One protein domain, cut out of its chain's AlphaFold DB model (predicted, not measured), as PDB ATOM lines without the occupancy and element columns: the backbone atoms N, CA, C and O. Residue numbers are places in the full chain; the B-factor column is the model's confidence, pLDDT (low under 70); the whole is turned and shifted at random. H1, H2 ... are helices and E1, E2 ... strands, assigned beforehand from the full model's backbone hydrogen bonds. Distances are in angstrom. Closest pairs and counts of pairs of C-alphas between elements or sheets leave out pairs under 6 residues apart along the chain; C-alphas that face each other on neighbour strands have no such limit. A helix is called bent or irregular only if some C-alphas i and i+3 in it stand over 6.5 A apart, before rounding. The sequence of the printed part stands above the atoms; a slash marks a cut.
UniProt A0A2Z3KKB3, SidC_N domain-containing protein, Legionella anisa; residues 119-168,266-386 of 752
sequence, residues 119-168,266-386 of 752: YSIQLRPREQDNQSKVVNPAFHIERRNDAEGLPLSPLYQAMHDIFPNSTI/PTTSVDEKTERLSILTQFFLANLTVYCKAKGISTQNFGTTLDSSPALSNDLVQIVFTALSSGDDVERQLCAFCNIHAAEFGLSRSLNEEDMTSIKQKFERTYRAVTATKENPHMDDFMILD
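AT A GLANCE: This is residues 119 to 168 and 266 to 386 of the 752 residues of the protein "SidC_N domain-containing protein" of Legionella anisa (UniProt A0A2Z3KKB3). A rounded cluster of crossed helices is built round one long helix, H2, which runs through the middle; H1 and the helical hairpin H4 and H5 lie on one side of it, and a small two-stranded ribbon, E1 and E2, lies on the opposite side beside residues 282 to 294 of H2. H6 crosses H2 on a further side, and the short H3 packs on H2 across from H6. The printed part has 171 residues, with six named helices and two named strands in the order E1, H1, H2, H3, H4, H5, H6, E2; the sheet, E1 - E2, is antiparallel, and the class is mostly helix. The whole is compact, with a radius of gyration of the C-alphas of 15.1 A and spans of 40 by 37 by 34 A.

IN THESE COORDINATES: Strand E1 is residues 119 to 122, beginning at C-alpha 119 (21.777, 33.857, 15.063), and E2 is residues 381 to 385, 13.6 A long, ending at C-alpha 385 (20.459, 32.874, 8.905). H2, residues 270 to 294, is 36.0 A long and begins at C-alpha 270 (28.717, 65.241, 12.373). H6 is residues 353 to 371, 26.9 A; H4 is residues 310 to 326, 24.3 A. H1 is residues 154 to 165, 18.0 A, and is irregular, but only just: C-alphas 161 and 164 are 6.7 A apart. H5 is residues 330 to 340, 15.3 A, and H3 is residues 302 to 307.

HOW THE PARTS SIT: E1 and E2 are antiparallel at 161 degrees, with N 121 and O 382 at 2.8 A and N 384 and O 119 at 2.8 A, within hydrogen-bond range. Residues 121 to 122 of E1 also pair, parallel, with residues 139 to 140. The closest C-alphas of E1 and H2, Ile 121 and Ala 286, are 6.4 A apart. H2 touches H6 with its residues 283 to 291 alone, at a steep tilt of 53 degrees, the closest C-alphas being Leu 288 and Ile 359 at 5.9 A. H2 touches H3 at Thr 289 and Phe 302, their closest C-alphas, 6.3 A apart. H1 touches H2 at Phe 163 and Thr 274, their closest C-alphas at 5.4 A, and runs the same way as H4 at a shallow tilt of 29 degrees, touching it at Leu 155 and Ser 313, the closest C-alphas at 4.9 A. H4 and H5 form a helical hairpin at 38 degrees, only just steep; their closest C-alphas, Ala 323 and Val 330, are 5.5 A apart. H1 and H6 are apart. Each O i to N i+4 pair is within hydrogen-bond range in H2, H3, H4, H5 and H6; in H1, 6 of 8 are.

THE WHOLE: The C-alphas farthest apart, Ala 147 and Glu 354, are 45.0 A apart. Residues 169 to 265 are not printed, and C-alphas 168 and 266 are 9.7 A apart across this cut. The links E1 to H1, 31 residues, and H5 to H6, 12 residues, are long. The mean pLDDT of the printed part is 93.1; residues 266 to 268 and 373 to 376 are under 70.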
ATOM      1  N   TYR A 119      21.012  33.084  14.093       96.88
ATOM      2  CA  TYR A 119      21.777  33.857  15.063       96.88
ATOM      3  C   TYR A 119      21.171  35.236  15.250       96.88
ATOM      4  O   TYR A 119      21.179  36.059  14.338       96.88
ATOM      5  N   SER A 120      20.689  35.517  16.455       95.94
ATOM      6  CA  SER A 120      20.242  36.863  16.796       95.94
ATOM      7  C   SER A 120      21.435  37.774  17.079       95.94
ATOM      8  O   SER A 120      22.411  37.351  17.701       95.94
ATOM      9  N   ILE A 121      21.347  39.035  16.680       97.00
ATOM     10  CA  ILE A 121      22.325  40.082  16.977       97.00
ATOM     11  C   ILE A 121      21.608  41.267  17.618       97.00
ATOM     12  O   ILE A 121      20.434  41.513  17.334       97.00
ATOM     13  N   GLN A 122      22.302  41.980  18.499       96.62
ATOM     14  CA  GLN A 122      21.759  43.154  19.167       96.62
ATOM     15  C   GLN A 122      22.788  44.280  19.170       96.62
ATOM     16  O   GLN A 122      23.885  44.130  19.708       96.62
ATOM     17  N   LEU A 123      22.425  45.393  18.547       96.81
ATOM     18  CA  LEU A 123      23.244  46.587  18.414       96.81
ATOM     19  C   LEU A 123      22.789  47.659  19.410       96.81
ATOM     20  O   LEU A 123      21.794  47.510  20.128       96.81
ATOM     21  N   ARG A 124      23.524  48.766  19.432       95.38
ATOM     22  CA  ARG A 124      23.210  49.960  20.207       95.38
ATOM     23  C   ARG A 124      23.196  51.191  19.293       95.38
ATOM     24  O   ARG A 124      24.247  51.810  19.100       95.38
ATOM     25  N   PRO A 125      22.028  51.566  18.754       94.38
ATOM     26  CA  PRO A 125      21.823  52.910  18.228       94.38
ATOM     27  C   PRO A 125      21.770  53.952  19.353       94.38
ATOM     28  O   PRO A 125      21.522  53.622  20.516       94.38
ATOM     29  N   ARG A 126      21.965  55.228  19.005       91.56
ATOM     30  CA  ARG A 126      21.742  56.379  19.900       91.56
ATOM     31  C   ARG A 126      20.310  56.399  20.430       91.56
ATOM     32  O   ARG A 126      20.097  56.538  21.632       91.56
ATOM     33  N   GLU A 127      19.342  56.238  19.532       90.38
ATOM     34  CA  GLU A 127      17.923  56.110  19.864       90.38
ATOM     35  C   GLU A 127      17.543  54.632  19.908       90.38
ATOM     36  O   GLU A 127      17.301  54.007  18.880       90.38
ATOM     37  N   GLN A 128      17.529  54.067  21.114       90.50
ATOM     38  CA  GLN A 128      17.248  52.649  21.322       90.50
ATOM     39  C   GLN A 128      15.750  52.360  21.396       90.50
ATOM     40  O   GLN A 128      15.007  53.042  22.108       90.50
ATOM     41  N   ASP A 129      15.323  51.277  20.752       87.88
ATOM     42  CA  ASP A 129      13.964  50.758  20.859       87.88
ATOM     43  C   ASP A 129      13.820  49.844  22.092       87.88
ATOM     44  O   ASP A 129      14.515  48.832  22.253       87.88
ATOM     45  N   ASN A 130      12.865  50.183  22.966       84.94
ATOM     46  CA  ASN A 130      12.543  49.418  24.173       84.94
ATOM     47  C   ASN A 130      11.850  48.069  23.891       84.94
ATOM     48  O   ASN A 130      11.744  47.230  24.791       84.94
ATOM     49  N   GLN A 131      11.380  47.846  22.659       84.06
ATOM     50  CA  GLN A 131      10.804  46.583  22.202       84.06
ATOM     51  C   GLN A 131      11.860  45.580  21.732       84.06
ATOM     52  O   GLN A 131      11.521  44.421  21.493       84.06
ATOM     53  N   SER A 132      13.128  45.984  21.641       86.81
ATOM     54  CA  SER A 132      14.228  45.089  21.290       86.81
ATOM     55  C   SER A 132      14.463  44.039  22.384       86.81
ATOM     56  O   SER A 132      15.100  44.294  23.410       86.81
ATOM     57  N   LYS A 133      13.924  42.833  22.173       82.44
ATOM     58  CA  LYS A 133      13.978  41.699  23.111       82.44
ATOM     59  C   LYS A 133      14.637  40.494  22.451       82.44
ATOM     60  O   LYS A 133      13.966  39.569  21.999       82.44
ATOM     61  N   VAL A 134      15.965  40.516  22.402       88.88
ATOM     62  CA  VAL A 134      16.758  39.469  21.753       88.88
ATOM     63  C   VAL A 134      17.035  38.303  22.703       88.88
ATOM     64  O   VAL A 134      17.439  38.491  23.849       88.88
ATOM     65  N   VAL A 135      16.842  37.078  22.212       88.94
ATOM     66  CA  VAL A 135      17.149  35.845  22.945       88.94
ATOM     67  C   VAL A 135      18.553  35.374  22.570       88.94
ATOM     68  O   VAL A 135      18.818  35.125  21.399       88.94
ATOM     69  N   ASN A 136      19.428  35.236  23.574       89.75
ATOM     70  CA  ASN A 136      20.792  34.695  23.458       89.75
ATOM     71  C   ASN A 136      21.581  35.229  22.236       89.75
ATOM     72  O   ASN A 136      21.959  34.443  21.360       89.75
ATOM     73  N   PRO A 137      21.798  36.554  22.136       95.06
ATOM     74  CA  PRO A 137      22.441  37.146  20.969       95.06
ATOM     75  C   PRO A 137      23.860  36.600  20.759       95.06
ATOM     76  O   PRO A 137      24.659  36.518  21.692       95.06
ATOM     77  N   ALA A 138      24.194  36.266  19.512       97.00
ATOM     78  CA  ALA A 138      25.550  35.913  19.103       97.00
ATOM     79  C   ALA A 138      26.505  37.111  19.212       97.00
ATOM     80  O   ALA A 138      27.658  36.931  19.591       97.00
ATOM     81  N   PHE A 139      26.001  38.315  18.935       98.25
ATOM     82  CA  PHE A 139      26.703  39.582  19.107       98.25
ATOM     83  C   PHE A 139      25.843  40.547  19.923       98.25
ATOM     84  O   PHE A 139      24.666  40.734  19.609       98.25
ATOM     85  N   HIS A 140      26.426  41.145  20.962       96.75
ATOM     86  CA  HIS A 140      25.771  42.115  21.836       96.75
ATOM     87  C   HIS A 140      26.802  43.059  22.449       96.75
ATOM     88  O   HIS A 140      27.857  42.602  22.894       96.75
ATOM     89  N   ILE A 141      26.448  44.340  22.526       96.31
ATOM     90  CA  ILE A 141      27.174  45.360  23.286       96.31
ATOM     91  C   ILE A 141      26.263  45.975  24.349       96.31
ATOM     92  O   ILE A 141      25.042  45.959  24.202       96.31
ATOM     93  N   GLU A 142      26.844  46.508  25.418       95.81
ATOM     94  CA  GLU A 142      26.150  47.062  26.575       95.81
ATOM     95  C   GLU A 142      25.208  48.206  26.169       95.81
ATOM     96  O   GLU A 142      25.592  49.211  25.569       95.81
ATOM     97  N   ARG A 143      23.932  48.060  26.527       94.94
ATOM     98  CA  ARG A 143      22.849  48.961  26.107       94.94
ATOM     99  C   ARG A 143      22.406  49.939  27.191       94.94
ATOM    100  O   ARG A 143      21.649  50.874  26.914       94.94
ATOM    101  N   ARG A 144      22.866  49.754  28.422       94.75
ATOM    102  CA  ARG A 144      22.506  50.619  29.544       94.75
ATOM    103  C   ARG A 144      23.271  51.937  29.508       94.75
ATOM    104  O   ARG A 144      24.328  52.056  28.888       94.75
ATOM    105  N   ASN A 145      22.705  52.902  30.217       93.81
ATOM    106  CA  ASN A 145      23.353  54.157  30.552       93.81
ATOM    107  C   ASN A 145      23.582  54.207  32.071       93.81
ATOM    108  O   ASN A 145      22.906  53.486  32.816       93.81
ATOM    109  N   ASP A 146      24.520  55.034  32.524       92.94
ATOM    110  CA  ASP A 146      24.671  55.368  33.940       92.94
ATOM    111  C   ASP A 146      23.541  56.294  34.436       92.94
ATOM    112  O   ASP A 146      22.565  56.562  33.725       92.94
ATOM    113  N   ALA A 147      23.633  56.742  35.692       93.00
ATOM    114  CA  ALA A 147      22.612  57.587  36.310       93.00
ATOM    115  C   ALA A 147      22.526  58.979  35.657       93.00
ATOM    116  O   ALA A 147      21.474  59.620  35.699       93.00
ATOM    117  N   GLU A 148      23.614  59.422  35.034       91.12
ATOM    118  CA  GLU A 148      23.770  60.685  34.320       91.12
ATOM    119  C   GLU A 148      23.312  60.589  32.853       91.12
ATOM    120  O   GLU A 148      23.206  61.605  32.165       91.12
ATOM    121  N   GLY A 149      22.986  59.382  32.382       88.62
ATOM    122  CA  GLY A 149      22.528  59.120  31.022       88.62
ATOM    123  C   GLY A 149      23.657  58.866  30.020       88.62
ATOM    124  O   GLY A 149      23.368  58.751  28.827       88.62
ATOM    125  N   LEU A 150      24.908  58.732  30.469       90.50
ATOM    126  CA  LEU A 150      26.035  58.385  29.610       90.50
ATOM    127  C   LEU A 150      25.997  56.889  29.256       90.50
ATOM    128  O   LEU A 150      25.726  56.056  30.124       90.50
ATOM    129  N   PRO A 151      26.267  56.515  27.991       94.50
ATOM    130  CA  PRO A 151      26.371  55.117  27.570       94.50
ATOM    131  C   PRO A 151      27.353  54.332  28.439       94.50
ATOM    132  O   PRO A 151      28.439  54.834  28.678       94.50
ATOM    133  N   LEU A 152      27.041  53.100  28.846       96.38
ATOM    134  CA  LEU A 152      27.993  52.259  29.589       96.38
ATOM    135  C   LEU A 152      28.910  51.411  28.697       96.38
ATOM    136  O   LEU A 152      29.881  50.875  29.213       96.38
ATOM    137  N   SER A 153      28.619  51.272  27.397       97.62
ATOM    138  CA  SER A 153      29.444  50.503  26.447       97.62
ATOM    139  C   SER A 153      30.733  51.255  26.089       97.62
ATOM    140  O   SER A 153      30.647  52.305  25.439       97.62
ATOM    141  N   PRO A 154      31.926  50.725  26.431       97.69
ATOM    142  CA  PRO A 154      33.193  51.313  26.003       97.69
ATOM    143  C   PRO A 154      33.374  51.341  24.486       97.69
ATOM    144  O   PRO A 154      33.940  52.304  23.971       97.69
ATOM    145  N   LEU A 155      32.866  50.339  23.754       98.19
ATOM    146  CA  LEU A 155      32.938  50.349  22.292       98.19
ATOM    147  C   LEU A 155      32.125  51.512  21.713       98.19
ATOM    148  O   LEU A 155      32.618  52.252  20.862       98.19
ATOM    149  N   TYR A 156      30.894  51.705  22.199       97.81
ATOM    150  CA  TYR A 156      30.038  52.811  21.773       97.81
ATOM    151  C   TYR A 156      30.649  54.173  22.107       97.81
ATOM    152  O   TYR A 156      30.669  55.052  21.248       97.81
ATOM    153  N   GLN A 157      31.180  54.344  23.321       97.44
ATOM    154  CA  GLN A 157      31.870  55.577  23.712       97.44
ATOM    155  C   GLN A 157      33.049  55.878  22.776       97.44
ATOM    156  O   GLN A 157      33.086  56.953  22.185       97.44
ATOM    157  N   ALA A 158      33.940  54.906  22.540       97.94
ATOM    158  CA  ALA A 158      35.098  55.090  21.663       97.94
ATOM    159  C   ALA A 158      34.695  55.513  20.237       97.94
ATOM    160  O   ALA A 158      35.287  56.431  19.668       97.94
ATOM    161  N   MET A 159      33.650  54.896  19.669       98.00
ATOM    162  CA  MET A 159      33.112  55.285  18.358       98.00
ATOM    163  C   MET A 159      32.609  56.734  18.349       98.00
ATOM    164  O   MET A 159      32.900  57.474  17.410       98.00
ATOM    165  N   HIS A 160      31.894  57.157  19.394       96.44
ATOM    166  CA  HIS A 160      31.357  58.515  19.497       96.44
ATOM    167  C   HIS A 160      32.408  59.576  19.850       96.44
ATOM    168  O   HIS A 160      32.191  60.745  19.536       96.44
ATOM    169  N   ASP A 161      33.551  59.182  20.406       96.75
ATOM    170  CA  ASP A 161      34.677  60.078  20.675       96.75
ATOM    171  C   ASP A 161      35.576  60.273  19.439       96.75
ATOM    172  O   ASP A 161      36.048  61.380  19.165       96.75
ATOM    173  N   ILE A 162      35.802  59.213  18.652       97.12
ATOM    174  CA  ILE A 162      36.774  59.214  17.544       97.12
ATOM    175  C   ILE A 162      36.127  59.577  16.197       97.12
ATOM    176  O   ILE A 162      36.657  60.414  15.455       97.12
ATOM    177  N   PHE A 163      34.972  58.991  15.854       95.50
ATOM    178  CA  PHE A 163      34.351  59.180  14.535       95.50
ATOM    179  C   PHE A 163      33.874  60.599  14.196       95.50
ATOM    180  O   PHE A 163      33.838  60.901  12.998       95.50
ATOM    181  N   PRO A 164      33.571  61.514  15.138       94.19
ATOM    182  CA  PRO A 164      33.280  62.901  14.776       94.19
ATOM    183  C   PRO A 164      34.378  63.530  13.907       94.19
ATOM    184  O   PRO A 164      34.079  64.218  12.926       94.19
ATOM    185  N   ASN A 165      35.639  63.192  14.196       91.56
ATOM    186  CA  ASN A 165      36.823  63.725  13.525       91.56
ATOM    187  C   ASN A 165      37.201  62.970  12.240       91.56
ATOM    188  O   ASN A 165      38.168  63.346  11.578       91.56
ATOM    189  N   SER A 166      36.481  61.902  11.876       86.62
ATOM    190  CA  SER A 166      36.813  61.102  10.693       86.62
ATOM    191  C   SER A 166      36.609  61.901   9.406       86.62
ATOM    192  O   SER A 166      35.593  62.584   9.226       86.62
ATOM    193  N   THR A 167      37.567  61.791   8.489       86.44
ATOM    194  CA  THR A 167      37.400  62.237   7.103       86.44
ATOM    195  C   THR A 167      37.162  60.993   6.265       86.44
ATOM    196  O   THR A 167      37.961  60.070   6.322       86.44
ATOM    197  N   ILE A 168      36.058  60.930   5.524       85.88
ATOM    198  CA  ILE A 168      35.799  59.797   4.632       85.88
ATOM    199  C   ILE A 168      36.487  60.120   3.310       85.88
ATOM    200  O   ILE A 168      35.991  60.941   2.533       85.88
ATOM    201  N   PRO A 266      26.416  59.700   3.570       69.44
ATOM    202  CA  PRO A 266      26.291  61.036   3.009       69.44
ATOM    203  C   PRO A 266      27.013  62.067   3.887       69.44
ATOM    204  O   PRO A 266      27.116  61.909   5.104       69.44
ATOM    205  N   THR A 267      27.474  63.161   3.280       63.34
ATOM    206  CA  THR A 267      28.059  64.314   3.986       63.34
ATOM    207  C   THR A 267      26.971  65.125   4.701       63.34
ATOM    208  O   THR A 267      26.623  66.226   4.275       63.34
ATOM    209  N   THR A 268      26.381  64.548   5.747       67.44
ATOM    210  CA  THR A 268      25.379  65.180   6.620       67.44
ATOM    211  C   THR A 268      26.027  65.744   7.894       67.44
ATOM    212  O   THR A 268      27.222  66.049   7.904       67.44
ATOM    213  N   SER A 269      25.247  65.962   8.963       87.75
ATOM    214  CA  SER A 269      25.757  66.469  10.242       87.75
ATOM    215  C   SER A 269      26.775  65.504  10.863       87.75
ATOM    216  O   SER A 269      26.724  64.292  10.652       87.75
ATOM    217  N   VAL A 270      27.698  66.041  11.669       89.94
ATOM    218  CA  VAL A 270      28.717  65.241  12.373       89.94
ATOM    219  C   VAL A 270      28.070  64.145  13.222       89.94
ATOM    220  O   VAL A 270      28.555  63.015  13.234       89.94
ATOM    221  N   ASP A 271      26.950  64.457  13.872       89.31
ATOM    222  CA  ASP A 271      26.176  63.515  14.678       89.31
ATOM    223  C   ASP A 271      25.625  62.338  13.873       89.31
ATOM    224  O   ASP A 271      25.786  61.190  14.281       89.31
ATOM    225  N   GLU A 272      25.004  62.609  12.724       89.25
ATOM    226  CA  GLU A 272      24.426  61.562  11.879       89.25
ATOM    227  C   GLU A 272      25.519  60.706  11.229       89.25
ATOM    228  O   GLU A 272      25.401  59.482  11.190       89.25
ATOM    229  N   LYS A 273      26.617  61.327  10.773       91.31
ATOM    230  CA  LYS A 273      27.796  60.608  10.267       91.31
ATOM    231  C   LYS A 273      28.351  59.653  11.327       91.31
ATOM    232  O   LYS A 273      28.602  58.487  11.034       91.31
ATOM    233  N   THR A 274      28.525  60.152  12.551       94.31
ATOM    234  CA  THR A 274      29.047  59.383  13.692       94.31
ATOM    235  C   THR A 274      28.137  58.206  14.017       94.31
ATOM    236  O   THR A 274      28.613  57.081  14.147       94.31
ATOM    237  N   GLU A 275      26.826  58.443  14.074       93.75
ATOM    238  CA  GLU A 275      25.841  57.397  14.346       93.75
ATOM    239  C   GLU A 275      25.841  56.309  13.265       93.75
ATOM    240  O   GLU A 275      25.884  55.119  13.571       93.75
ATOM    241  N   ARG A 276      25.860  56.695  11.985       91.94
ATOM    242  CA  ARG A 276      25.901  55.732  10.874       91.94
ATOM    243  C   ARG A 276      27.180  54.897  10.885       91.94
ATOM    244  O   ARG A 276      27.105  53.686  10.694       91.94
ATOM    245  N   LEU A 277      28.336  55.516  11.139       94.88
ATOM    246  CA  LEU A 277      29.614  54.807  11.277       94.88
ATOM    247  C   LEU A 277      29.613  53.846  12.469       94.88
ATOM    248  O   LEU A 277      30.100  52.720  12.349       94.88
ATOM    249  N   SER A 278      29.033  54.272  13.593       96.88
ATOM    250  CA  SER A 278      28.848  53.440  14.781       96.88
ATOM    251  C   SER A 278      28.028  52.191  14.445       96.88
ATOM    252  O   SER A 278      28.497  51.072  14.651       96.88
ATOM    253  N   ILE A 279      26.856  52.354  13.822       96.12
ATOM    254  CA  ILE A 279      25.999  51.230  13.424       96.12
ATOM    255  C   ILE A 279      26.672  50.313  12.402       96.12
ATOM    256  O   ILE A 279      26.627  49.096  12.569       96.12
ATOM    257  N   LEU A 280      27.332  50.857  11.377       96.38
ATOM    258  CA  LEU A 280      28.051  50.062  10.374       96.38
ATOM    259  C   LEU A 280      29.156  49.207  11.001       96.38
ATOM    260  O   LEU A 280      29.260  48.020  10.696       96.38
ATOM    261  N   THR A 281      29.929  49.789  11.920       98.12
ATOM    262  CA  THR A 281      30.991  49.079  12.646       98.12
ATOM    263  C   THR A 281      30.407  47.941  13.478       98.12
ATOM    264  O   THR A 281      30.847  46.797  13.361       98.12
ATOM    265  N   GLN A 282      29.364  48.218  14.264       98.50
ATOM    266  CA  GLN A 282      28.695  47.198  15.074       98.50
ATOM    267  C   GLN A 282      28.078  46.087  14.208       98.50
ATOM    268  O   GLN A 282      28.227  44.906  14.515       98.50
ATOM    269  N   PHE A 283      27.415  46.441  13.105       98.00
ATOM    270  CA  PHE A 283      26.749  45.493  12.212       98.00
ATOM    271  C   PHE A 283      27.751  44.616  11.440       98.00
ATOM    272  O   PHE A 283      27.507  43.421  11.243       98.00
ATOM    273  N   PHE A 284      28.907  45.167  11.052       98.50
ATOM    274  CA  PHE A 284      30.012  44.386  10.494       98.50
ATOM    275  C   PHE A 284      30.559  43.388  11.520       98.50
ATOM    276  O   PHE A 284      30.645  42.193  11.235       98.50
ATOM    277  N   LEU A 285      30.861  43.851  12.739       98.62
ATOM    278  CA  LEU A 285      31.344  42.989  13.822       98.62
ATOM    279  C   LEU A 285      30.335  41.891  14.173       98.62
ATOM    280  O   LEU A 285      30.728  40.760  14.466       98.62
ATOM    281  N   ALA A 286      29.039  42.185  14.088       98.38
ATOM    282  CA  ALA A 286      27.982  41.205  14.271       98.38
ATOM    283  C   ALA A 286      28.009  40.115  13.184       98.38
ATOM    284  O   ALA A 286      27.985  38.929  13.516       98.38
ATOM    285  N   ASN A 287      28.139  40.490  11.905       98.44
ATOM    286  CA  ASN A 287      28.288  39.537  10.796       98.44
ATOM    287  C   ASN A 287      29.556  38.681  10.937       98.44
ATOM    288  O   ASN A 287      29.491  37.461  10.782       98.44
ATOM    289  N   LEU A 288      30.683  39.301  11.294       98.38
ATOM    290  CA  LEU A 288      31.945  38.617  11.578       98.38
ATOM    291  C   LEU A 288      31.792  37.599  12.721       98.38
ATOM    292  O   LEU A 288      32.198  36.446  12.591       98.38
ATOM    293  N   THR A 289      31.155  38.001  13.823       98.50
ATOM    294  CA  THR A 289      30.913  37.126  14.982       98.50
ATOM    295  C   THR A 289      30.046  35.931  14.598       98.50
ATOM    296  O   THR A 289      30.361  34.793  14.949       98.50
ATOM    297  N   VAL A 290      28.966  36.167  13.843       98.06
ATOM    298  CA  VAL A 290      28.080  35.104  13.352       98.06
ATOM    299  C   VAL A 290      28.829  34.147  12.428       98.06
ATOM    300  O   VAL A 290      28.699  32.938  12.599       98.06
ATOM    301  N   TYR A 291      29.654  34.657  11.508       98.00
ATOM    302  CA  TYR A 291      30.480  33.826  10.630       98.00
ATOM    303  C   TYR A 291      31.428  32.927  11.432       98.00
ATOM    304  O   TYR A 291      31.429  31.707  11.258       98.00
ATOM    305  N   CYS A 292      32.183  33.509  12.369       98.12
ATOM    306  CA  CYS A 292      33.098  32.760  13.227       98.12
ATOM    307  C   CYS A 292      32.373  31.684  14.041       98.12
ATOM    308  O   CYS A 292      32.887  30.574  14.178       98.12
ATOM    309  N   LYS A 293      31.171  31.983  14.545       96.25
ATOM    310  CA  LYS A 293      30.360  31.035  15.317       96.25
ATOM    311  C   LYS A 293      29.807  29.905  14.455       96.25
ATOM    312  O   LYS A 293      29.896  28.747  14.857       96.25
ATOM    313  N   ALA A 294      29.294  30.224  13.270       95.62
ATOM    314  CA  ALA A 294      28.778  29.253  12.306       95.62
ATOM    315  C   ALA A 294      29.865  28.281  11.821       95.62
ATOM    316  O   ALA A 294      29.642  27.076  11.744       95.62
ATOM    317  N   LYS A 295      31.080  28.786  11.576       95.56
ATOM    318  CA  LYS A 295      32.235  27.978  11.153       95.56
ATOM    319  C   LYS A 295      32.987  27.301  12.304       95.56
ATOM    320  O   LYS A 295      33.993  26.640  12.059       95.56
ATOM    321  N   GLY A 296      32.541  27.473  13.552       95.31
ATOM    322  CA  GLY A 296      33.221  26.932  14.732       95.31
ATOM    323  C   GLY A 296      34.615  27.524  14.981       95.31
ATOM    324  O   GLY A 296      35.422  26.915  15.676       95.31
ATOM    325  N   ILE A 297      34.914  28.698  14.415       98.19
ATOM    326  CA  ILE A 297      36.194  29.401  14.573       98.19
ATOM    327  C   ILE A 297      36.282  30.036  15.962       98.19
ATOM    328  O   ILE A 297      37.341  29.972  16.582       98.19
ATOM    329  N   SER A 298      35.185  30.615  16.459       98.06
ATOM    330  CA  SER A 298      35.082  31.165  17.815       98.06
ATOM    331  C   SER A 298      33.679  30.975  18.378       98.06
ATOM    332  O   SER A 298      32.691  30.969  17.647       98.06
ATOM    333  N   THR A 299      33.584  30.840  19.698       95.88
ATOM    334  CA  THR A 299      32.313  30.818  20.435       95.88
ATOM    335  C   THR A 299      32.041  32.122  21.186       95.88
ATOM    336  O   THR A 299      31.001  32.232  21.836       95.88
ATOM    337  N   GLN A 300      32.973  33.080  21.140       96.88
ATOM    338  CA  GLN A 300      32.899  34.325  21.902       96.88
ATOM    339  C   GLN A 300      31.906  35.318  21.295       96.88
ATOM    340  O   GLN A 300      31.678  35.346  20.088       96.88
ATOM    341  N   ASN A 301      31.353  36.180  22.149       97.81
ATOM    342  CA  ASN A 301      30.623  37.368  21.722       97.81
ATOM    343  C   ASN A 301      31.616  38.533  21.605       97.81
ATOM    344  O   ASN A 301      32.129  39.022  22.618       97.81
ATOM    345  N   PHE A 302      31.914  38.969  20.378       98.44
ATOM    346  CA  PHE A 302      32.961  39.976  20.154       98.44
ATOM    347  C   PHE A 302      32.571  41.342  20.719       98.44
ATOM    348  O   PHE A 302      33.436  42.056  21.213       98.44
ATOM    349  N   GLY A 303      31.278  41.678  20.729       97.88
ATOM    350  CA  GLY A 303      30.791  42.916  21.333       97.88
ATOM    351  C   GLY A 303      31.065  42.966  22.837       97.88
ATOM    352  O   GLY A 303      31.655  43.920  23.331       97.88
ATOM    353  N   THR A 304      30.755  41.881  23.553       97.44
ATOM    354  CA  THR A 304      31.051  41.765  24.992       97.44
ATOM    355  C   THR A 304      32.555  41.758  25.273       97.44
ATOM    356  O   THR A 304      33.005  42.312  26.275       97.44
ATOM    357  N   THR A 305      33.341  41.152  24.379       97.88
ATOM    358  CA  THR A 305      34.811  41.148  24.461       97.88
ATOM    359  C   THR A 305      35.361  42.573  24.380       97.88
ATOM    360  O   THR A 305      36.164  42.972  25.222       97.88
ATOM    361  N   LEU A 306      34.876  43.362  23.418       98.38
ATOM    362  CA  LEU A 306      35.260  44.763  23.232       98.38
ATOM    363  C   LEU A 306      34.807  45.642  24.403       98.38
ATOM    364  O   LEU A 306      35.610  46.406  24.934       98.38
ATOM    365  N   ASP A 307      33.573  45.475  24.882       97.69
ATOM    366  CA  ASP A 307      33.068  46.242  26.026       97.69
ATOM    367  C   ASP A 307      33.767  45.909  27.349       97.69
ATOM    368  O   ASP A 307      33.765  46.713  28.277       97.69
ATOM    369  N   SER A 308      34.401  44.743  27.449       97.19
ATOM    370  CA  SER A 308      35.191  44.381  28.629       97.19
ATOM    371  C   SER A 308      36.575  45.046  28.644       97.19
ATOM    372  O   SER A 308      37.252  45.013  29.671       97.19
ATOM    373  N   SER A 309      37.011  45.649  27.529       97.25
ATOM    374  CA  SER A 309      38.328  46.275  27.387       97.25
ATOM    375  C   SER A 309      38.239  47.618  26.647       97.25
ATOM    376  O   SER A 309      38.286  47.661  25.413       97.25
ATOM    377  N   PRO A 310      38.178  48.748  27.381       96.81
ATOM    378  CA  PRO A 310      38.185  50.080  26.778       96.81
ATOM    379  C   PRO A 310      39.395  50.338  25.872       96.81
ATOM    380  O   PRO A 310      39.259  51.014  24.857       96.81
ATOM    381  N   ALA A 311      40.568  49.784  26.203       97.81
ATOM    382  CA  ALA A 311      41.764  49.904  25.370       97.81
ATOM    383  C   ALA A 311      41.576  49.203  24.013       97.81
ATOM    384  O   ALA A 311      41.740  49.835  22.975       97.81
ATOM    385  N   LEU A 312      41.116  47.944  24.026       97.88
ATOM    386  CA  LEU A 312      40.857  47.175  22.803       97.88
ATOM    387  C   LEU A 312      39.785  47.842  21.926       97.88
ATOM    388  O   LEU A 312      39.909  47.874  20.705       97.88
ATOM    389  N   SER A 313      38.750  48.409  22.555       98.38
ATOM    390  CA  SER A 313      37.721  49.194  21.865       98.38
ATOM    391  C   SER A 313      38.297  50.433  21.171       98.38
ATOM    392  O   SER A 313      37.998  50.662  20.002       98.38
ATOM    393  N   ASN A 314      39.145  51.210  21.852       98.38
ATOM    394  CA  ASN A 314      39.791  52.384  21.256       98.38
ATOM    395  C   ASN A 314      40.698  52.006  20.078       98.38
ATOM    396  O   ASN A 314      40.634  52.655  19.033       98.38
ATOM    397  N   ASP A 315      41.492  50.942  20.219       98.12
ATOM    398  CA  ASP A 315      42.393  50.470  19.164       98.12
ATOM    399  C   ASP A 315      41.613  50.040  17.910       98.12
ATOM    400  O   ASP A 315      41.948  50.457  16.797       98.12
ATOM    401  N   LEU A 316      40.518  49.286  18.081       98.44
ATOM    402  CA  LEU A 316      39.643  48.880  16.974       98.44
ATOM    403  C   LEU A 316      39.047  50.092  16.256       98.44
ATOM    404  O   LEU A 316      39.071  50.169  15.025       98.44
ATOM    405  N   VAL A 317      38.508  51.052  17.010       98.31
ATOM    406  CA  VAL A 317      37.885  52.249  16.432       98.31
ATOM    407  C   VAL A 317      38.924  53.108  15.708       98.31
ATOM    408  O   VAL A 317      38.623  53.654  14.644       98.31
ATOM    409  N   GLN A 318      40.165  53.168  16.206       97.75
ATOM    410  CA  GLN A 318      41.238  53.877  15.509       97.75
ATOM    411  C   GLN A 318      41.642  53.242  14.183       97.75
ATOM    412  O   GLN A 318      42.003  53.958  13.244       97.75
ATOM    413  N   ILE A 319      41.554  51.918  14.073       97.25
ATOM    414  CA  ILE A 319      41.776  51.221  12.803       97.25
ATOM    415  C   ILE A 319      40.715  51.632  11.785       97.25
ATOM    416  O   ILE A 319      41.062  51.997  10.662       97.25
ATOM    417  N   VAL A 320      39.441  51.662  12.191       96.81
ATOM    418  CA  VAL A 320      38.344  52.117  11.322       96.81
ATOM    419  C   VAL A 320      38.553  53.572  10.900       96.81
ATOM    420  O   VAL A 320      38.481  53.886   9.714       96.81
ATOM    421  N   PHE A 321      38.874  54.460  11.844       95.56
ATOM    422  CA  PHE A 321      39.161  55.869  11.562       95.56
ATOM    423  C   PHE A 321      40.301  56.050  10.551       95.56
ATOM    424  O   PHE A 321      40.182  56.836   9.604       95.56
ATOM    425  N   THR A 322      41.402  55.321  10.742       95.12
ATOM    426  CA  THR A 322      42.593  55.418   9.889       95.12
ATOM    427  C   THR A 322      42.302  54.897   8.487       95.12
ATOM    428  O   THR A 322      42.664  55.555   7.510       95.12
ATOM    429  N   ALA A 323      41.596  53.767   8.386       93.00
ATOM    430  CA  ALA A 323      41.203  53.179   7.112       93.00
ATOM    431  C   ALA A 323      40.279  54.118   6.324       93.00
ATOM    432  O   ALA A 323      40.562  54.413   5.166       93.00
ATOM    433  N   LEU A 324      39.252  54.682   6.972       92.12
ATOM    434  CA  LEU A 324      38.345  55.659   6.354       92.12
ATOM    435  C   LEU A 324      39.077  56.910   5.855       92.12
ATOM    436  O   LEU A 324      38.785  57.401   4.766       92.12
ATOM    437  N   SER A 325      40.031  57.412   6.643       89.69
ATOM    438  CA  SER A 325      40.813  58.609   6.301       89.69
ATOM    439  C   SER A 325      41.801  58.368   5.163       89.69
ATOM    440  O   SER A 325      42.156  59.306   4.452       89.69
ATOM    441  N   SER A 326      42.225  57.118   4.979       87.06
ATOM    442  CA  SER A 326      43.180  56.712   3.941       87.06
ATOM    443  C   SER A 326      42.500  56.162   2.681       87.06
ATOM    444  O   SER A 326      43.140  56.078   1.636       87.06
ATOM    445  N   GLY A 327      41.204  55.834   2.754       84.31
ATOM    446  CA  GLY A 327      40.453  55.206   1.665       84.31
ATOM    447  C   GLY A 327      40.719  53.701   1.526       84.31
ATOM    448  O   GLY A 327      40.556  53.157   0.434       84.31
ATOM    449  N   ASP A 328      41.151  53.047   2.608       86.69
ATOM    450  CA  ASP A 328      41.487  51.619   2.651       86.69
ATOM    451  C   ASP A 328      40.251  50.724   2.878       86.69
ATOM    452  O   ASP A 328      39.179  51.176   3.281       86.69
ATOM    453  N   ASP A 329      40.394  49.416   2.657       88.06
ATOM    454  CA  ASP A 329      39.337  48.426   2.915       88.06
ATOM    455  C   ASP A 329      39.109  48.233   4.429       88.06
ATOM    456  O   ASP A 329      39.855  47.516   5.100       88.06
ATOM    457  N   VAL A 330      38.088  48.903   4.973       94.12
ATOM    458  CA  VAL A 330      37.757  48.907   6.409       94.12
ATOM    459  C   VAL A 330      37.443  47.494   6.904       94.12
ATOM    460  O   VAL A 330      37.925  47.081   7.960       94.12
ATOM    461  N   GLU A 331      36.661  46.739   6.137       95.25
ATOM    462  CA  GLU A 331      36.222  45.385   6.464       95.25
ATOM    463  C   GLU A 331      37.415  44.430   6.630       95.25
ATOM    464  O   GLU A 331      37.497  43.675   7.608       95.25
ATOM    465  N   ARG A 332      38.383  44.496   5.711       94.44
ATOM    466  CA  ARG A 332      39.617  43.706   5.779       94.44
ATOM    467  C   ARG A 332      40.483  44.111   6.972       94.44
ATOM    468  O   ARG A 332      41.016  43.232   7.651       94.44
ATOM    469  N   GLN A 333      40.606  45.409   7.261       96.69
ATOM    470  CA  GLN A 333      41.370  45.891   8.419       96.69
ATOM    471  C   GLN A 333      40.761  45.413   9.745       96.69
ATOM    472  O   GLN A 333      41.489  44.976  10.637       96.69
ATOM    473  N   LEU A 334      39.430  45.398   9.859       98.12
ATOM    474  CA  LEU A 334      38.731  44.852  11.025       98.12
ATOM    475  C   LEU A 334      38.959  43.338  11.194       98.12
ATOM    476  O   LEU A 334      39.166  42.865  12.314       98.12
ATOM    477  N   CYS A 335      38.982  42.570  10.101       97.88
ATOM    478  CA  CYS A 335      39.327  41.144  10.162       97.88
ATOM    479  C   CYS A 335      40.789  40.927  10.588       97.88
ATOM    480  O   CYS A 335      41.073  40.066  11.423       97.88
ATOM    481  N   ALA A 336      41.718  41.720  10.044       97.00
ATOM    482  CA  ALA A 336      43.131  41.665  10.404       97.00
ATOM    483  C   ALA A 336      43.363  42.019  11.882       97.00
ATOM    484  O   ALA A 336      44.139  41.344  12.556       97.00
ATOM    485  N   PHE A 337      42.635  43.005  12.413       98.19
ATOM    486  CA  PHE A 337      42.647  43.325  13.839       98.19
ATOM    487  C   PHE A 337      42.247  42.124  14.700       98.19
ATOM    488  O   PHE A 337      42.946  41.783  15.654       98.19
ATOM    489  N   CYS A 338      41.173  41.422  14.331       97.94
ATOM    490  CA  CYS A 338      40.743  40.232  15.064       97.94
ATOM    491  C   CYS A 338      41.794  39.112  15.019       97.94
ATOM    492  O   CYS A 338      41.973  38.410  16.009       97.94
ATOM    493  N   ASN A 339      42.525  38.966  13.907       98.06
ATOM    494  CA  ASN A 339      43.647  38.028  13.813       98.06
ATOM    495  C   ASN A 339      44.811  38.395  14.743       98.06
ATOM    496  O   ASN A 339      45.429  37.499  15.315       98.06
ATOM    497  N   ILE A 340      45.119  39.688  14.891       98.06
ATOM    498  CA  ILE A 340      46.164  40.172  15.806       98.06
ATOM    499  C   ILE A 340      45.767  39.893  17.263       98.06
ATOM    500  O   ILE A 340      46.594  39.427  18.042       98.06
ATOM    501  N   HIS A 341      44.491  40.092  17.596       97.75
ATOM    502  CA  HIS A 341      43.909  39.856  18.924       97.75
ATOM    503  C   HIS A 341      43.171  38.510  19.018       97.75
ATOM    504  O   HIS A 341      42.114  38.381  19.644       97.75
ATOM    505  N   ALA A 342      43.706  37.482  18.350       97.44
ATOM    506  CA  ALA A 342      43.049  36.183  18.223       97.44
ATOM    507  C   ALA A 342      42.730  35.533  19.579       97.44
ATOM    508  O   ALA A 342      41.713  34.849  19.704       97.44
ATOM    509  N   ALA A 343      43.573  35.747  20.594       97.25
ATOM    510  CA  ALA A 343      43.377  35.181  21.926       97.25
ATOM    511  C   ALA A 343      42.172  35.811  22.641       97.25
ATOM    512  O   ALA A 343      41.347  35.092  23.204       97.25
ATOM    513  N   GLU A 344      42.040  37.136  22.574       97.62
ATOM    514  CA  GLU A 344      40.941  37.897  23.161       97.62
ATOM    515  C   GLU A 344      39.604  37.527  22.509       97.62
ATOM    516  O   GLU A 344      38.619  37.284  23.206       97.62
ATOM    517  N   PHE A 345      39.586  37.388  21.180       97.94
ATOM    518  CA  PHE A 345      38.398  36.979  20.422       97.94
ATOM    519  C   PHE A 345      38.157  35.460  20.407       97.94
ATOM    520  O   PHE A 345      37.174  34.989  19.825       97.94
ATOM    521  N   GLY A 346      39.025  34.672  21.048       97.88
ATOM    522  CA  GLY A 346      38.907  33.216  21.120       97.88
ATOM    523  C   GLY A 346      38.921  32.529  19.752       97.88
ATOM    524  O   GLY A 346      38.190  31.560  19.550       97.88
ATOM    525  N   LEU A 347      39.699  33.048  18.800       98.31
ATOM    526  CA  LEU A 347      39.846  32.451  17.476       98.31
ATOM    527  C   LEU A 347      40.694  31.175  17.570       98.31
ATOM    528  O   LEU A 347      41.855  31.207  17.972       98.31
ATOM    529  N   SER A 348      40.131  30.046  17.146       97.81
ATOM    530  CA  SER A 348      40.852  28.767  17.040       97.81
ATOM    531  C   SER A 348      41.864  28.734  15.887       97.81
ATOM    532  O   SER A 348      42.809  27.947  15.910       97.81
ATOM    533  N   ARG A 349      41.673  29.596  14.882       97.81
ATOM    534  CA  ARG A 349      42.579  29.833  13.753       97.81
ATOM    535  C   ARG A 349      42.426  31.267  13.254       97.81
ATOM    536  O   ARG A 349      41.368  31.868  13.434       97.81
ATOM    537  N   SER A 350      43.439  31.784  12.565       97.12
ATOM    538  CA  SER A 350      43.325  33.061  11.858       97.12
ATOM    539  C   SER A 350      42.302  32.981  10.720       97.12
ATOM    540  O   SER A 350      42.160  31.943  10.061       97.12
ATOM    541  N   LEU A 351      41.615  34.095  10.486       97.62
ATOM    542  CA  LEU A 351      40.777  34.357   9.324       97.62
ATOM    543  C   LEU A 351      41.682  34.510   8.099       97.62
ATOM    544  O   LEU A 351      42.584  35.351   8.105       97.62
ATOM    545  N   ASN A 352      41.468  33.681   7.086       95.94
ATOM    546  CA  ASN A 352      42.176  33.727   5.814       95.94
ATOM    547  C   ASN A 352      41.429  34.623   4.804       95.94
ATOM    548  O   ASN A 352      40.389  35.204   5.107       95.94
ATOM    549  N   GLU A 353      41.955  34.730   3.585       91.25
ATOM    550  CA  GLU A 353      41.382  35.587   2.537       91.25
ATOM    551  C   GLU A 353      39.972  35.187   2.080       91.25
ATOM    552  O   GLU A 353      39.148  36.042   1.745       91.25
ATOM    553  N   GLU A 354      39.675  33.890   2.093       93.00
ATOM    554  CA  GLU A 354      38.352  33.360   1.763       93.00
ATOM    555  C   GLU A 354      37.335  33.713   2.857       93.00
ATOM    556  O   GLU A 354      36.225  34.155   2.545       93.00
ATOM    557  N   ASP A 355      37.730  33.605   4.132       96.19
ATOM    558  CA  ASP A 355      36.896  34.021   5.261       96.19
ATOM    559  C   ASP A 355      36.579  35.519   5.150       96.19
ATOM    560  O   ASP A 355      35.411  35.909   5.178       96.19
ATOM    561  N   MET A 356      37.609  36.359   4.972       95.25
ATOM    562  CA  MET A 356      37.463  37.818   4.889       95.25
ATOM    563  C   MET A 356      36.526  38.229   3.750       95.25
ATOM    564  O   MET A 356      35.645  39.070   3.938       95.25
ATOM    565  N   THR A 357      36.672  37.592   2.587       89.31
ATOM    566  CA  THR A 357      35.824  37.836   1.417       89.31
ATOM    567  C   THR A 357      34.378  37.412   1.685       89.31
ATOM    568  O   THR A 357      33.450  38.174   1.409       89.31
ATOM    569  N   SER A 358      34.169  36.236   2.284       92.31
ATOM    570  CA  SER A 358      32.836  35.725   2.635       92.31
ATOM    571  C   SER A 358      32.123  36.631   3.643       92.31
ATOM    572  O   SER A 358      30.945  36.953   3.470       92.31
ATOM    573  N   ILE A 359      32.843  37.087   4.674       96.38
ATOM    574  CA  ILE A 359      32.331  38.004   5.699       96.38
ATOM    575  C   ILE A 359      31.929  39.336   5.066       96.38
ATOM    576  O   ILE A 359      30.807  39.795   5.284       96.38
ATOM    577  N   LYS A 360      32.807  39.928   4.246       93.38
ATOM    578  CA  LYS A 360      32.543  41.195   3.554       93.38
ATOM    579  C   LYS A 360      31.315  41.098   2.652       93.38
ATOM    580  O   LYS A 360      30.394  41.899   2.777       93.38
ATOM    581  N   GLN A 361      31.247  40.077   1.799       89.81
ATOM    582  CA  GLN A 361      30.111  39.888   0.897       89.81
ATOM    583  C   GLN A 361      28.796  39.677   1.660       89.81
ATOM    584  O   GLN A 361      27.766  40.235   1.276       89.81
ATOM    585  N   LYS A 362      28.812  38.897   2.750       92.50
ATOM    586  CA  LYS A 362      27.623  38.685   3.587       92.50
ATOM    587  C   LYS A 362      27.189  39.972   4.289       92.50
ATOM    588  O   LYS A 362      26.002  40.294   4.278       92.50
ATOM    589  N   PHE A 363      28.131  40.737   4.835       95.31
ATOM    590  CA  PHE A 363      27.869  42.053   5.417       95.31
ATOM    591  C   PHE A 363      27.225  43.004   4.401       95.31
ATOM    592  O   PHE A 363      26.178  43.577   4.686       95.31
ATOM    593  N   GLU A 364      27.785  43.123   3.196       90.81
ATOM    594  CA  GLU A 364      27.241  44.009   2.165       90.81
ATOM    595  C   GLU A 364      25.816  43.623   1.760       90.81
ATOM    596  O   GLU A 364      24.938  44.488   1.693       90.81
ATOM    597  N   ARG A 365      25.559  42.329   1.511       89.44
ATOM    598  CA  ARG A 365      24.220  41.844   1.143       89.44
ATOM    599  C   ARG A 365      23.208  42.076   2.258       89.44
ATOM    600  O   ARG A 365      22.131  42.607   1.996       89.44
ATOM    601  N   THR A 366      23.550  41.701   3.490       91.94
ATOM    602  CA  THR A 366      22.636  41.817   4.635       91.94
ATOM    603  C   THR A 366      22.373  43.273   5.006       91.94
ATOM    604  O   THR A 366      21.219  43.625   5.235       91.94
ATOM    605  N   TYR A 367      23.392  44.137   4.982       91.44
ATOM    606  CA  TYR A 367      23.229  45.567   5.239       91.44
ATOM    607  C   TYR A 367      22.319  46.210   4.190       91.44
ATOM    608  O   TYR A 367      21.329  46.849   4.540       91.44
ATOM    609  N   ARG A 368      22.583  45.962   2.898       88.56
ATOM    610  CA  ARG A 368      21.729  46.469   1.815       88.56
ATOM    611  C   ARG A 368      20.296  45.967   1.948       88.56
ATOM    612  O   ARG A 368      19.385  46.761   1.752       88.56
ATOM    613  N   ALA A 369      20.087  44.699   2.310       87.50
ATOM    614  CA  ALA A 369      18.750  44.141   2.497       87.50
ATOM    615  C   ALA A 369      17.957  44.879   3.588       87.50
ATOM    616  O   ALA A 369      16.795  45.217   3.365       87.50
ATOM    617  N   VAL A 370      18.576  45.184   4.735       88.56
ATOM    618  CA  VAL A 370      17.877  45.873   5.837       88.56
ATOM    619  C   VAL A 370      17.695  47.372   5.587       88.56
ATOM    620  O   VAL A 370      16.736  47.943   6.100       88.56
ATOM    621  N   THR A 371      18.540  47.999   4.761       84.88
ATOM    622  CA  THR A 371      18.450  49.436   4.423       84.88
ATOM    623  C   THR A 371      17.745  49.732   3.095       84.88
ATOM    624  O   THR A 371      17.562  50.898   2.751       84.88
ATOM    625  N   ALA A 372      17.384  48.712   2.307       78.06
ATOM    626  CA  ALA A 372      16.797  48.884   0.972       78.06
ATOM    627  C   ALA A 372      15.434  49.589   1.003       78.06
ATOM    628  O   ALA A 372      15.039  50.239   0.034       78.06
ATOM    629  N   THR A 373      14.707  49.464   2.110       65.50
ATOM    630  CA  THR A 373      13.391  50.065   2.302       65.50
ATOM    631  C   THR A 373      13.443  51.042   3.472       65.50
ATOM    632  O   THR A 373      14.211  50.882   4.416       65.50
ATOM    633  N   LYS A 374      12.579  52.061   3.452       63.19
ATOM    634  CA  LYS A 374      12.382  52.950   4.612       63.19
ATOM    635  C   LYS A 374      11.566  52.283   5.734       63.19
ATOM    636  O   LYS A 374      11.138  52.962   6.660       63.19
ATOM    637  N   GLU A 375      11.288  50.982   5.623       58.44
ATOM    638  CA  GLU A 375      10.369  50.247   6.501       58.44
ATOM    639  C   GLU A 375      11.028  49.703   7.776       58.44
ATOM    640  O   GLU A 375      10.297  49.273   8.674       58.44
ATOM    641  N   ASN A 376      12.364  49.793   7.863       66.75
ATOM    642  CA  ASN A 376      13.183  49.506   9.043       66.75
ATOM    643  C   ASN A 376      13.639  50.808   9.720       66.75
ATOM    644  O   ASN A 376      14.738  51.293   9.450       66.75
ATOM    645  N   PRO A 377      12.805  51.412  10.585       71.25
ATOM    646  CA  PRO A 377      13.175  52.626  11.308       71.25
ATOM    647  C   PRO A 377      14.203  52.381  12.427       71.25
ATOM    648  O   PRO A 377      14.767  53.345  12.936       71.25
ATOM    649  N   HIS A 378      14.442  51.124  12.814       86.12
ATOM    650  CA  HIS A 378      15.261  50.752  13.968       86.12
ATOM    651  C   HIS A 378      16.405  49.820  13.556       86.12
ATOM    652  O   HIS A 378      16.214  48.924  12.734       86.12
ATOM    653  N   MET A 379      17.590  50.019  14.141       91.50
ATOM    654  CA  MET A 379      18.797  49.210  13.891       91.50
ATOM    655  C   MET A 379      19.232  48.437  15.148       91.50
ATOM    656  O   MET A 379      20.393  48.069  15.279       91.50
ATOM    657  N   ASP A 380      18.315  48.215  16.092       93.94
ATOM    658  CA  ASP A 380      18.595  47.618  17.402       93.94
ATOM    659  C   ASP A 380      18.853  46.110  17.359       93.94
ATOM    660  O   ASP A 380      19.691  45.608  18.104       93.94
ATOM    661  N   ASP A 381      18.121  45.363  16.533       93.75
ATOM    662  CA  ASP A 381      18.238  43.910  16.471       93.75
ATOM    663  C   ASP A 381      17.906  43.336  15.101       93.75
ATOM    664  O   ASP A 381      17.115  43.895  14.343       93.75
ATOM    665  N   PHE A 382      18.543  42.202  14.812       95.00
ATOM    666  CA  PHE A 382      18.307  41.398  13.620       95.00
ATOM    667  C   PHE A 382      18.577  39.918  13.918       95.00
ATOM    668  O   PHE A 382      19.274  39.572  14.872       95.00
ATOM    669  N   MET A 383      18.067  39.032  13.070       95.62
ATOM    670  CA  MET A 383      18.414  37.613  13.040       95.62
ATOM    671  C   MET A 383      19.083  37.282  11.710       95.62
ATOM    672  O   MET A 383      18.532  37.582  10.655       95.62
ATOM    673  N   ILE A 384      20.259  36.660  11.757       97.06
ATOM    674  CA  ILE A 384      21.040  36.252  10.587       97.06
ATOM    675  C   ILE A 384      20.943  34.736  10.437       97.06
ATOM    676  O   ILE A 384      21.287  33.992  11.358       97.06
ATOM    677  N   LEU A 385      20.505  34.285   9.263       96.75
ATOM    678  CA  LEU A 385      20.459  32.874   8.905       96.75
ATOM    679  C   LEU A 385      21.812  32.435   8.328       96.75
ATOM    680  O   LEU A 385      22.384  33.071   7.434       96.75
ATOM    681  N   ASP A 386      22.340  31.326   8.832       95.44
ATOM    682  CA  ASP A 386      23.408  30.589   8.172       95.44
ATOM    683  C   ASP A 386      22.805  29.589   7.180       95.44
ATOM    684  O   ASP A 386      22.221  28.570   7.561       95.44
TER     685      ASP A 386